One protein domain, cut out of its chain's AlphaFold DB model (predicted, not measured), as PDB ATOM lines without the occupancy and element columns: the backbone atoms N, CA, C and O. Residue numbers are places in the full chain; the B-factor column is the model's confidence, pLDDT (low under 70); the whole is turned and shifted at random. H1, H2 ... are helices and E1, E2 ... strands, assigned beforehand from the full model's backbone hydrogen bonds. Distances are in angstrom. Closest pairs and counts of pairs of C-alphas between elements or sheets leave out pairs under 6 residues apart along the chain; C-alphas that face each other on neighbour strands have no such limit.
ATOM      1  N   ILE A 138      13.387 136.710 359.983       94.19
ATOM      2  CA  ILE A 138      14.606 137.090 360.692       94.19
ATOM      3  C   ILE A 138      14.343 138.422 361.381       94.19
ATOM      4  O   ILE A 138      14.017 139.406 360.721       94.19
ATOM      5  N   GLU A 139      14.476 138.434 362.701       95.31
ATOM      6  CA  GLU A 139      14.494 139.649 363.511       95.31
ATOM      7  C   GLU A 139      15.936 139.876 363.964       95.31
ATOM      8  O   GLU A 139      16.469 139.120 364.776       95.31
ATOM      9  N   GLU A 140      16.597 140.869 363.373       95.06
ATOM     10  CA  GLU A 140      18.004 141.173 363.641       95.06
ATOM     11  C   GLU A 140      18.146 142.300 364.669       95.06
ATOM     12  O   GLU A 140      17.305 143.193 364.749       95.06
ATOM     13  N   GLN A 141      19.274 142.311 365.388       94.75
ATOM     14  CA  GLN A 141      19.649 143.397 366.311       94.75
ATOM     15  C   GLN A 141      18.660 143.603 367.470       94.75
ATOM     16  O   GLN A 141      18.466 144.725 367.946       94.75
ATOM     17  N   THR A 142      18.062 142.529 367.976       96.44
ATOM     18  CA  THR A 142      17.185 142.609 369.146       96.44
ATOM     19  C   THR A 142      18.024 142.846 370.396       96.44
ATOM     20  O   THR A 142      18.887 142.032 370.733       96.44
ATOM     21  N   LEU A 143      17.792 143.970 371.083       97.19
ATOM     22  CA  LEU A 143      18.475 144.298 372.334       97.19
ATOM     23  C   LEU A 143      18.035 143.326 373.432       97.19
ATOM     24  O   LEU A 143      16.858 143.262 373.778       97.19
ATOM     25  N   PHE A 144      18.993 142.598 373.994       95.75
ATOM     26  CA  PHE A 144      18.772 141.670 375.101       95.75
ATOM     27  C   PHE A 144      19.146 142.280 376.448       95.75
ATOM     28  O   PHE A 144      18.443 142.088 377.437       95.75
ATOM     29  N   TYR A 145      20.253 143.020 376.488       97.25
ATOM     30  CA  TYR A 145      20.801 143.562 377.725       97.25
ATOM     31  C   TYR A 145      21.521 144.881 377.465       97.25
ATOM     32  O   TYR A 145      22.230 145.012 376.466       97.25
ATOM     33  N   LYS A 146      21.357 145.845 378.374       97.44
ATOM     34  CA  LYS A 146      22.073 147.121 378.362       97.44
ATOM     35  C   LYS A 146      22.299 147.600 379.790       97.44
ATOM     36  O   LYS A 146      21.386 148.153 380.392       97.44
ATOM     37  N   ASP A 147      23.512 147.412 380.281       96.69
ATOM     38  CA  ASP A 147      24.004 147.980 381.536       96.69
ATOM     39  C   ASP A 147      25.541 147.880 381.572       96.69
ATOM     40  O   ASP A 147      26.141 147.339 380.642       96.69
ATOM     41  N   GLU A 148      26.189 148.429 382.601       95.81
ATOM     42  CA  GLU A 148      27.634 148.294 382.870       95.81
ATOM     43  C   GLU A 148      28.541 148.715 381.693       95.81
ATOM     44  O   GLU A 148      29.663 148.243 381.523       95.81
ATOM     45  N   GLY A 149      28.049 149.627 380.849       95.81
ATOM     46  CA  GLY A 149      28.765 150.087 379.658       95.81
ATOM     47  C   GLY A 149      28.785 149.088 378.494       95.81
ATOM     48  O   GLY A 149      29.462 149.348 377.500       95.81
ATOM     49  N   ILE A 150      28.031 147.988 378.570       95.50
ATOM     50  CA  ILE A 150      27.885 147.008 377.491       95.50
ATOM     51  C   ILE A 150      26.450 146.963 376.956       95.50
ATOM     52  O   ILE A 150      25.480 147.367 377.596       95.50
ATOM     53  N   SER A 151      26.298 146.498 375.719       96.81
ATOM     54  CA  SER A 151      24.995 146.227 375.111       96.81
ATOM     55  C   SER A 151      25.073 144.918 374.343       96.81
ATOM     56  O   SER A 151      25.950 144.754 373.498       96.81
ATOM     57  N   LEU A 152      24.174 143.988 374.655       95.25
ATOM     58  CA  LEU A 152      24.129 142.663 374.052       95.25
ATOM     59  C   LEU A 152      22.911 142.559 373.146       95.25
ATOM     60  O   LEU A 152      21.796 142.907 373.541       95.25
ATOM     61  N   TYR A 153      23.139 142.040 371.946       96.31
ATOM     62  CA  TYR A 153      22.126 141.882 370.915       96.31
ATOM     63  C   TYR A 153      22.098 140.441 370.424       96.31
ATOM     64  O   TYR A 153      23.116 139.747 370.447       96.31
ATOM     65  N   PHE A 154      20.947 140.008 369.922       95.88
ATOM     66  CA  PHE A 154      20.798 138.725 369.244       95.88
ATOM     67  C   PHE A 154      19.986 138.872 367.961       95.88
ATOM     68  O   PHE A 154      19.310 139.876 367.743       95.88
ATOM     69  N   ASP A 155      20.082 137.848 367.115       96.12
ATOM     70  CA  ASP A 155      19.227 137.688 365.946       96.12
ATOM     71  C   ASP A 155      18.335 136.466 366.177       96.12
ATOM     72  O   ASP A 155      18.835 135.393 366.532       96.12
ATOM     73  N   ALA A 156      17.030 136.617 365.971       95.12
ATOM     74  CA  ALA A 156      16.065 135.531 366.041       95.12
ATOM     75  C   ALA A 156      15.696 135.063 364.631       95.12
ATOM     76  O   ALA A 156      15.296 135.856 363.780       95.12
ATOM     77  N   TYR A 157      15.810 133.757 364.399       93.94
ATOM     78  CA  TYR A 157      15.414 133.101 363.156       93.94
ATOM     79  C   TYR A 157      14.189 132.247 363.456       93.94
ATOM     80  O   TYR A 157      14.238 131.383 364.330       93.94
ATOM     81  N   MET A 158      13.089 132.501 362.753       93.69
ATOM     82  CA  MET A 158      11.798 131.877 363.025       93.69
ATOM     83  C   MET A 158      11.180 131.269 361.760       93.69
ATOM     84  O   MET A 158      11.371 131.804 360.661       93.69
ATOM     85  N   PRO A 159      10.360 130.217 361.899       92.06
ATOM     86  CA  PRO A 159       9.569 129.696 360.790       92.06
ATOM     87  C   PRO A 159       8.585 130.733 360.260       92.06
ATOM     88  O   PRO A 159       8.054 131.542 361.023       92.06
ATOM     89  N   LEU A 160       8.263 130.659 358.964       90.44
ATOM     90  CA  LEU A 160       7.330 131.587 358.301       90.44
ATOM     91  C   LEU A 160       5.958 131.673 358.996       90.44
ATOM     92  O   LEU A 160       5.343 132.733 359.016       90.44
ATOM     93  N   ASN A 161       5.511 130.581 359.624       88.19
ATOM     94  CA  ASN A 161       4.245 130.513 360.361       88.19
ATOM     95  C   ASN A 161       4.417 130.640 361.885       88.19
ATOM     96  O   ASN A 161       3.552 130.186 362.636       88.19
ATOM     97  N   ARG A 162       5.547 131.193 362.355       86.25
ATOM     98  CA  ARG A 162       5.901 131.319 363.785       86.25
ATOM     99  C   ARG A 162       5.741 129.999 364.554       86.25
ATOM    100  O   ARG A 162       5.191 129.972 365.648       86.25
ATOM    101  N   GLY A 163       6.151 128.910 363.901       84.50
ATOM    102  CA  GLY A 163       6.177 127.545 364.430       84.50
ATOM    103  C   GLY A 163       4.823 126.891 364.728       84.50
ATOM    104  O   GLY A 163       4.782 125.787 365.270       84.50
ATOM    105  N   LYS A 164       3.703 127.498 364.306       85.69
ATOM    106  CA  LYS A 164       2.381 126.870 364.415       85.69
ATOM    107  C   LYS A 164       2.374 125.499 363.722       85.69
ATOM    108  O   LYS A 164       2.704 125.407 362.541       85.69
ATOM    109  N   ASN A 165       1.938 124.468 364.449       83.12
ATOM    110  CA  ASN A 165       1.858 123.069 364.005       83.12
ATOM    111  C   ASN A 165       3.209 122.407 363.666       83.12
ATOM    112  O   ASN A 165       3.213 121.358 363.022       83.12
ATOM    113  N   LEU A 166       4.344 122.991 364.068       85.75
ATOM    114  CA  LEU A 166       5.627 122.298 363.972       85.75
ATOM    115  C   LEU A 166       5.810 121.327 365.147       85.75
ATOM    116  O   LEU A 166       5.359 121.621 366.261       85.75
ATOM    117  N   PRO A 167       6.510 120.199 364.929       81.00
ATOM    118  CA  PRO A 167       6.974 119.354 366.020       81.00
ATOM    119  C   PRO A 167       7.755 120.171 367.060       81.00
ATOM    120  O   PRO A 167       8.560 121.031 366.701       81.00
ATOM    121  N   GLY A 168       7.518 119.908 368.346       80.88
ATOM    122  CA  GLY A 168       8.202 120.589 369.450       80.88
ATOM    123  C   GLY A 168       7.542 121.883 369.941       80.88
ATOM    124  O   GLY A 168       8.140 122.566 370.763       80.88
ATOM    125  N   GLU A 169       6.342 122.240 369.472       81.88
ATOM    126  CA  GLU A 169       5.488 123.275 370.091       81.88
ATOM    127  C   GLU A 169       6.181 124.635 370.343       81.88
ATOM    128  O   GLU A 169       6.119 125.191 371.435       81.88
ATOM    129  N   ASN A 170       6.854 125.196 369.329       82.62
ATOM    130  CA  ASN A 170       7.655 126.431 369.453       82.62
ATOM    131  C   ASN A 170       8.861 126.332 370.406       82.62
ATOM    132  O   ASN A 170       9.339 127.346 370.923       82.62
ATOM    133  N   SER A 171       9.400 125.127 370.599       87.62
ATOM    134  CA  SER A 171      10.705 124.933 371.234       87.62
ATOM    135  C   SER A 171      11.762 125.847 370.618       87.62
ATOM    136  O   SER A 171      11.872 125.984 369.399       87.62
ATOM    137  N   THR A 172      12.548 126.486 371.482       90.75
ATOM    138  CA  THR A 172      13.553 127.476 371.086       90.75
ATOM    139  C   THR A 172      14.952 126.877 371.147       90.75
ATOM    140  O   THR A 172      15.362 126.336 372.173       90.75
ATOM    141  N   ILE A 173      15.714 127.021 370.061       92.00
ATOM    142  CA  ILE A 173      17.135 126.659 370.012       92.00
ATOM    143  C   ILE A 173      17.963 127.918 370.268       92.00
ATOM    144  O   ILE A 173      17.939 128.858 369.476       92.00
ATOM    145  N   ILE A 174      18.740 127.917 371.352       93.31
ATOM    146  CA  ILE A 174      19.729 128.964 371.623       93.31
ATOM    147  C   ILE A 174      21.073 128.498 371.084       93.31
ATOM    148  O   ILE A 174      21.610 127.477 371.514       93.31
ATOM    149  N   ARG A 175      21.633 129.259 370.144       92.44
ATOM    150  CA  ARG A 175      22.913 128.931 369.525       92.44
ATOM    151  C   ARG A 175      23.972 129.974 369.833       92.44
ATOM    152  O   ARG A 175      23.847 131.136 369.460       92.44
ATOM    153  N   ILE A 176      25.059 129.516 370.435       90.44
ATOM    154  CA  ILE A 176      26.205 130.337 370.818       90.44
ATOM    155  C   ILE A 176      27.313 130.126 369.781       90.44
ATOM    156  O   ILE A 176      27.608 128.987 369.408       90.44
ATOM    157  N   HIS A 177      27.894 131.215 369.273       87.50
ATOM    158  CA  HIS A 177      28.988 131.129 368.308       87.50
ATOM    159  C   HIS A 177      30.274 130.596 368.965       87.50
ATOM    160  O   HIS A 177      30.460 130.666 370.177       87.50
ATOM    161  N   GLY A 178      31.186 130.075 368.143       81.50
ATOM    162  CA  GLY A 178      32.531 129.691 368.580       81.50
ATOM    163  C   GLY A 178      33.477 130.893 368.693       81.50
ATOM    164  O   GLY A 178      33.055 132.006 368.964       81.50
ATOM    165  N   GLY A 179      34.771 130.684 368.437       76.25
ATOM    166  CA  GLY A 179      35.759 131.774 368.394       76.25
ATOM    167  C   GLY A 179      36.546 131.989 369.689       76.25
ATOM    168  O   GLY A 179      37.175 133.030 369.873       76.25
ATOM    169  N   GLY A 180      36.559 130.974 370.560       73.38
ATOM    170  CA  GLY A 180      37.533 130.856 371.647       73.38
ATOM    171  C   GLY A 180      37.500 132.010 372.644       73.38
ATOM    172  O   GLY A 180      38.551 132.377 373.153       73.38
ATOM    173  N   TRP A 181      36.317 132.592 372.878       79.31
ATOM    174  CA  TRP A 181      36.086 133.720 373.796       79.31
ATOM    175  C   TRP A 181      36.738 135.051 373.401       79.31
ATOM    176  O   TRP A 181      36.573 136.038 374.109       79.31
ATOM    177  N   VAL A 182      37.451 135.099 372.276       78.56
ATOM    178  CA  VAL A 182      38.181 136.292 371.811       78.56
ATOM    179  C   VAL A 182      37.588 136.900 370.545       78.56
ATOM    180  O   VAL A 182      37.923 138.020 370.177       78.56
ATOM    181  N   SER A 183      36.741 136.153 369.841       78.88
ATOM    182  CA  SER A 183      36.180 136.552 368.557       78.88
ATOM    183  C   SER A 183      34.817 135.910 368.358       78.88
ATOM    184  O   SER A 183      34.570 134.802 368.828       78.88
ATOM    185  N   GLY A 184      33.970 136.570 367.575       84.44
ATOM    186  CA  GLY A 184      32.659 136.068 367.192       84.44
ATOM    187  C   GLY A 184      31.579 137.121 367.380       84.44
ATOM    188  O   GLY A 184      31.771 138.103 368.088       84.44
ATOM    189  N   ASP A 185      30.478 136.915 366.673       89.00
ATOM    190  CA  ASP A 185      29.296 137.762 366.716       89.00
ATOM    191  C   ASP A 185      28.087 136.924 366.258       89.00
ATOM    192  O   ASP A 185      28.224 135.765 365.838       89.00
ATOM    193  N   LYS A 186      26.891 137.500 366.324       90.88
ATOM    194  CA  LYS A 186      25.657 136.958 365.745       90.88
ATOM    195  C   LYS A 186      25.689 136.976 364.201       90.88
ATOM    196  O   LYS A 186      26.720 137.212 363.564       90.88
ATOM    197  N   GLY A 187      24.570 136.644 363.558       86.94
ATOM    198  CA  GLY A 187      24.462 136.635 362.097       86.94
ATOM    199  C   GLY A 187      25.483 135.729 361.392       86.94
ATOM    200  O   GLY A 187      25.519 134.512 361.591       86.94
ATOM    201  N   HIS A 188      26.309 136.320 360.522       81.25
ATOM    202  CA  HIS A 188      27.260 135.587 359.674       81.25
ATOM    203  C   HIS A 188      28.349 134.868 360.482       81.25
ATOM    204  O   HIS A 188      28.728 133.753 360.122       81.25
ATOM    205  N   MET A 189      28.805 135.457 361.594       83.06
ATOM    206  CA  MET A 189      29.828 134.848 362.454       83.06
ATOM    207  C   MET A 189      29.283 133.683 363.294       83.06
ATOM    208  O   MET A 189      30.056 132.850 363.763       83.06
ATOM    209  N   ASN A 190      27.955 133.546 363.383       86.81
ATOM    210  CA  ASN A 190      27.269 132.403 363.980       86.81
ATOM    211  C   ASN A 190      26.617 131.507 362.910       86.81
ATOM    212  O   ASN A 190      25.495 131.043 363.077       86.81
ATOM    213  N   MET A 191      27.292 131.278 361.777       84.56
ATOM    214  CA  MET A 191      26.841 130.436 360.651       84.56
ATOM    215  C   MET A 191      25.365 130.656 360.262       84.56
ATOM    216  O   MET A 191      24.548 129.738 360.350       84.56
ATOM    217  N   MET A 192      25.031 131.863 359.799       87.69
ATOM    218  CA  MET A 192      23.674 132.274 359.394       87.69
ATOM    219  C   MET A 192      22.892 131.217 358.591       87.69
ATOM    220  O   MET A 192      21.708 131.018 358.841       87.69
ATOM    221  N   GLN A 193      23.531 130.527 357.639       86.75
ATOM    222  CA  GLN A 193      22.867 129.503 356.816       86.75
ATOM    223  C   GLN A 193      22.276 128.364 357.657       86.75
ATOM    224  O   GLN A 193      21.169 127.907 357.390       86.75
ATOM    225  N   MET A 194      22.979 127.954 358.715       86.69
ATOM    226  CA  MET A 194      22.502 126.922 359.631       86.69
ATOM    227  C   MET A 194      21.348 127.433 360.504       86.69
ATOM    228  O   MET A 194      20.396 126.702 360.748       86.69
ATOM    229  N   ASN A 195      21.381 128.704 360.917       90.62
ATOM    230  CA  ASN A 195      20.277 129.298 361.684       90.62
ATOM    231  C   ASN A 195      18.995 129.376 360.844       90.62
ATOM    232  O   ASN A 195      17.923 129.033 361.329       90.62
ATOM    233  N   LYS A 196      19.115 129.745 359.560       90.88
ATOM    234  CA  LYS A 196      17.994 129.703 358.607       90.88
ATOM    235  C   LYS A 196      17.475 128.285 358.394       90.88
ATOM    236  O   LYS A 196      16.273 128.108 358.254       90.88
ATOM    237  N   TYR A 197      18.370 127.299 358.355       88.38
ATOM    238  CA  TYR A 197      17.997 125.896 358.220       88.38
ATOM    239  C   TYR A 197      17.195 125.394 359.429       88.38
ATOM    240  O   TYR A 197      16.142 124.801 359.239       88.38
ATOM    241  N   PHE A 198      17.649 125.666 360.658       87.69
ATOM    242  CA  PHE A 198      16.933 125.250 361.871       87.69
ATOM    243  C   PHE A 198      15.578 125.936 362.049       87.69
ATOM    244  O   PHE A 198      14.690 125.384 362.688       87.69
ATOM    245  N   ALA A 199      15.422 127.136 361.497       89.06
ATOM    246  CA  ALA A 199      14.191 127.899 361.594       89.06
ATOM    247  C   ALA A 199      13.120 127.496 360.564       89.06
ATOM    248  O   ALA A 199      12.096 128.168 360.516       89.06
ATOM    249  N   ALA A 200      13.325 126.485 359.711       81.94
ATOM    250  CA  ALA A 200      12.507 126.283 358.508       81.94
ATOM    251  C   ALA A 200      12.197 124.823 358.139       81.94
ATOM    252  O   ALA A 200      12.744 123.891 358.757       81.94
TER     253      ALA A 200
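Overview. This is residues 138 to 200 of the 200 residues of an uncharacterized protein of Candidatus Lokiarchaeota archaeon Loki_b31 (UniProt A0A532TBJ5). A long hairpin of two antiparallel strands, E1 and E2, makes one side; the unnamed stretch 160 to 186 then folds back in a wide loop to two short helices, H1 and H2, near E2. The 63 printed residues, under half in named elements, run E1 E2 H1 H2, mixed helices and strands. The whole is loose, with a radius of gyration of the C-alphas of 13.4 A, and elongated, 41 by 23 by 17 A.

Arrangement. Start with E1, residues 138 to 147, and E2, residues 150 to 159, antiparallel at 154 degrees; look for N 139 and O 156, 2.9 A apart, within hydrogen-bond range. H1, residues 187 to 190, comes closest to E2 at the C-alphas of Gly 187 and Asp 155, 6.6 A. For H2, residues 192 to 198, these are Lys 196 and Tyr 157, 6.2 A. H1 and H2 meet only through their link. Every O i to N i+4 pair in H2 is within hydrogen-bond range; H1 is too short for one.

Along the chain. Find C-alpha 138 at (14.606, 137.090, 360.692); E1 runs 25.3 A from there, and E2 30.2 A. H1 spans 5.4 A; H2 spans 10.0 A and ends at C-alpha 198, (16.933, 125.250, 361.871).

Size, cuts and confidence. The printed part has no cut, and no printed residue is under 70 in pLDDT. The link from E2 to H1 is long, 27 residues.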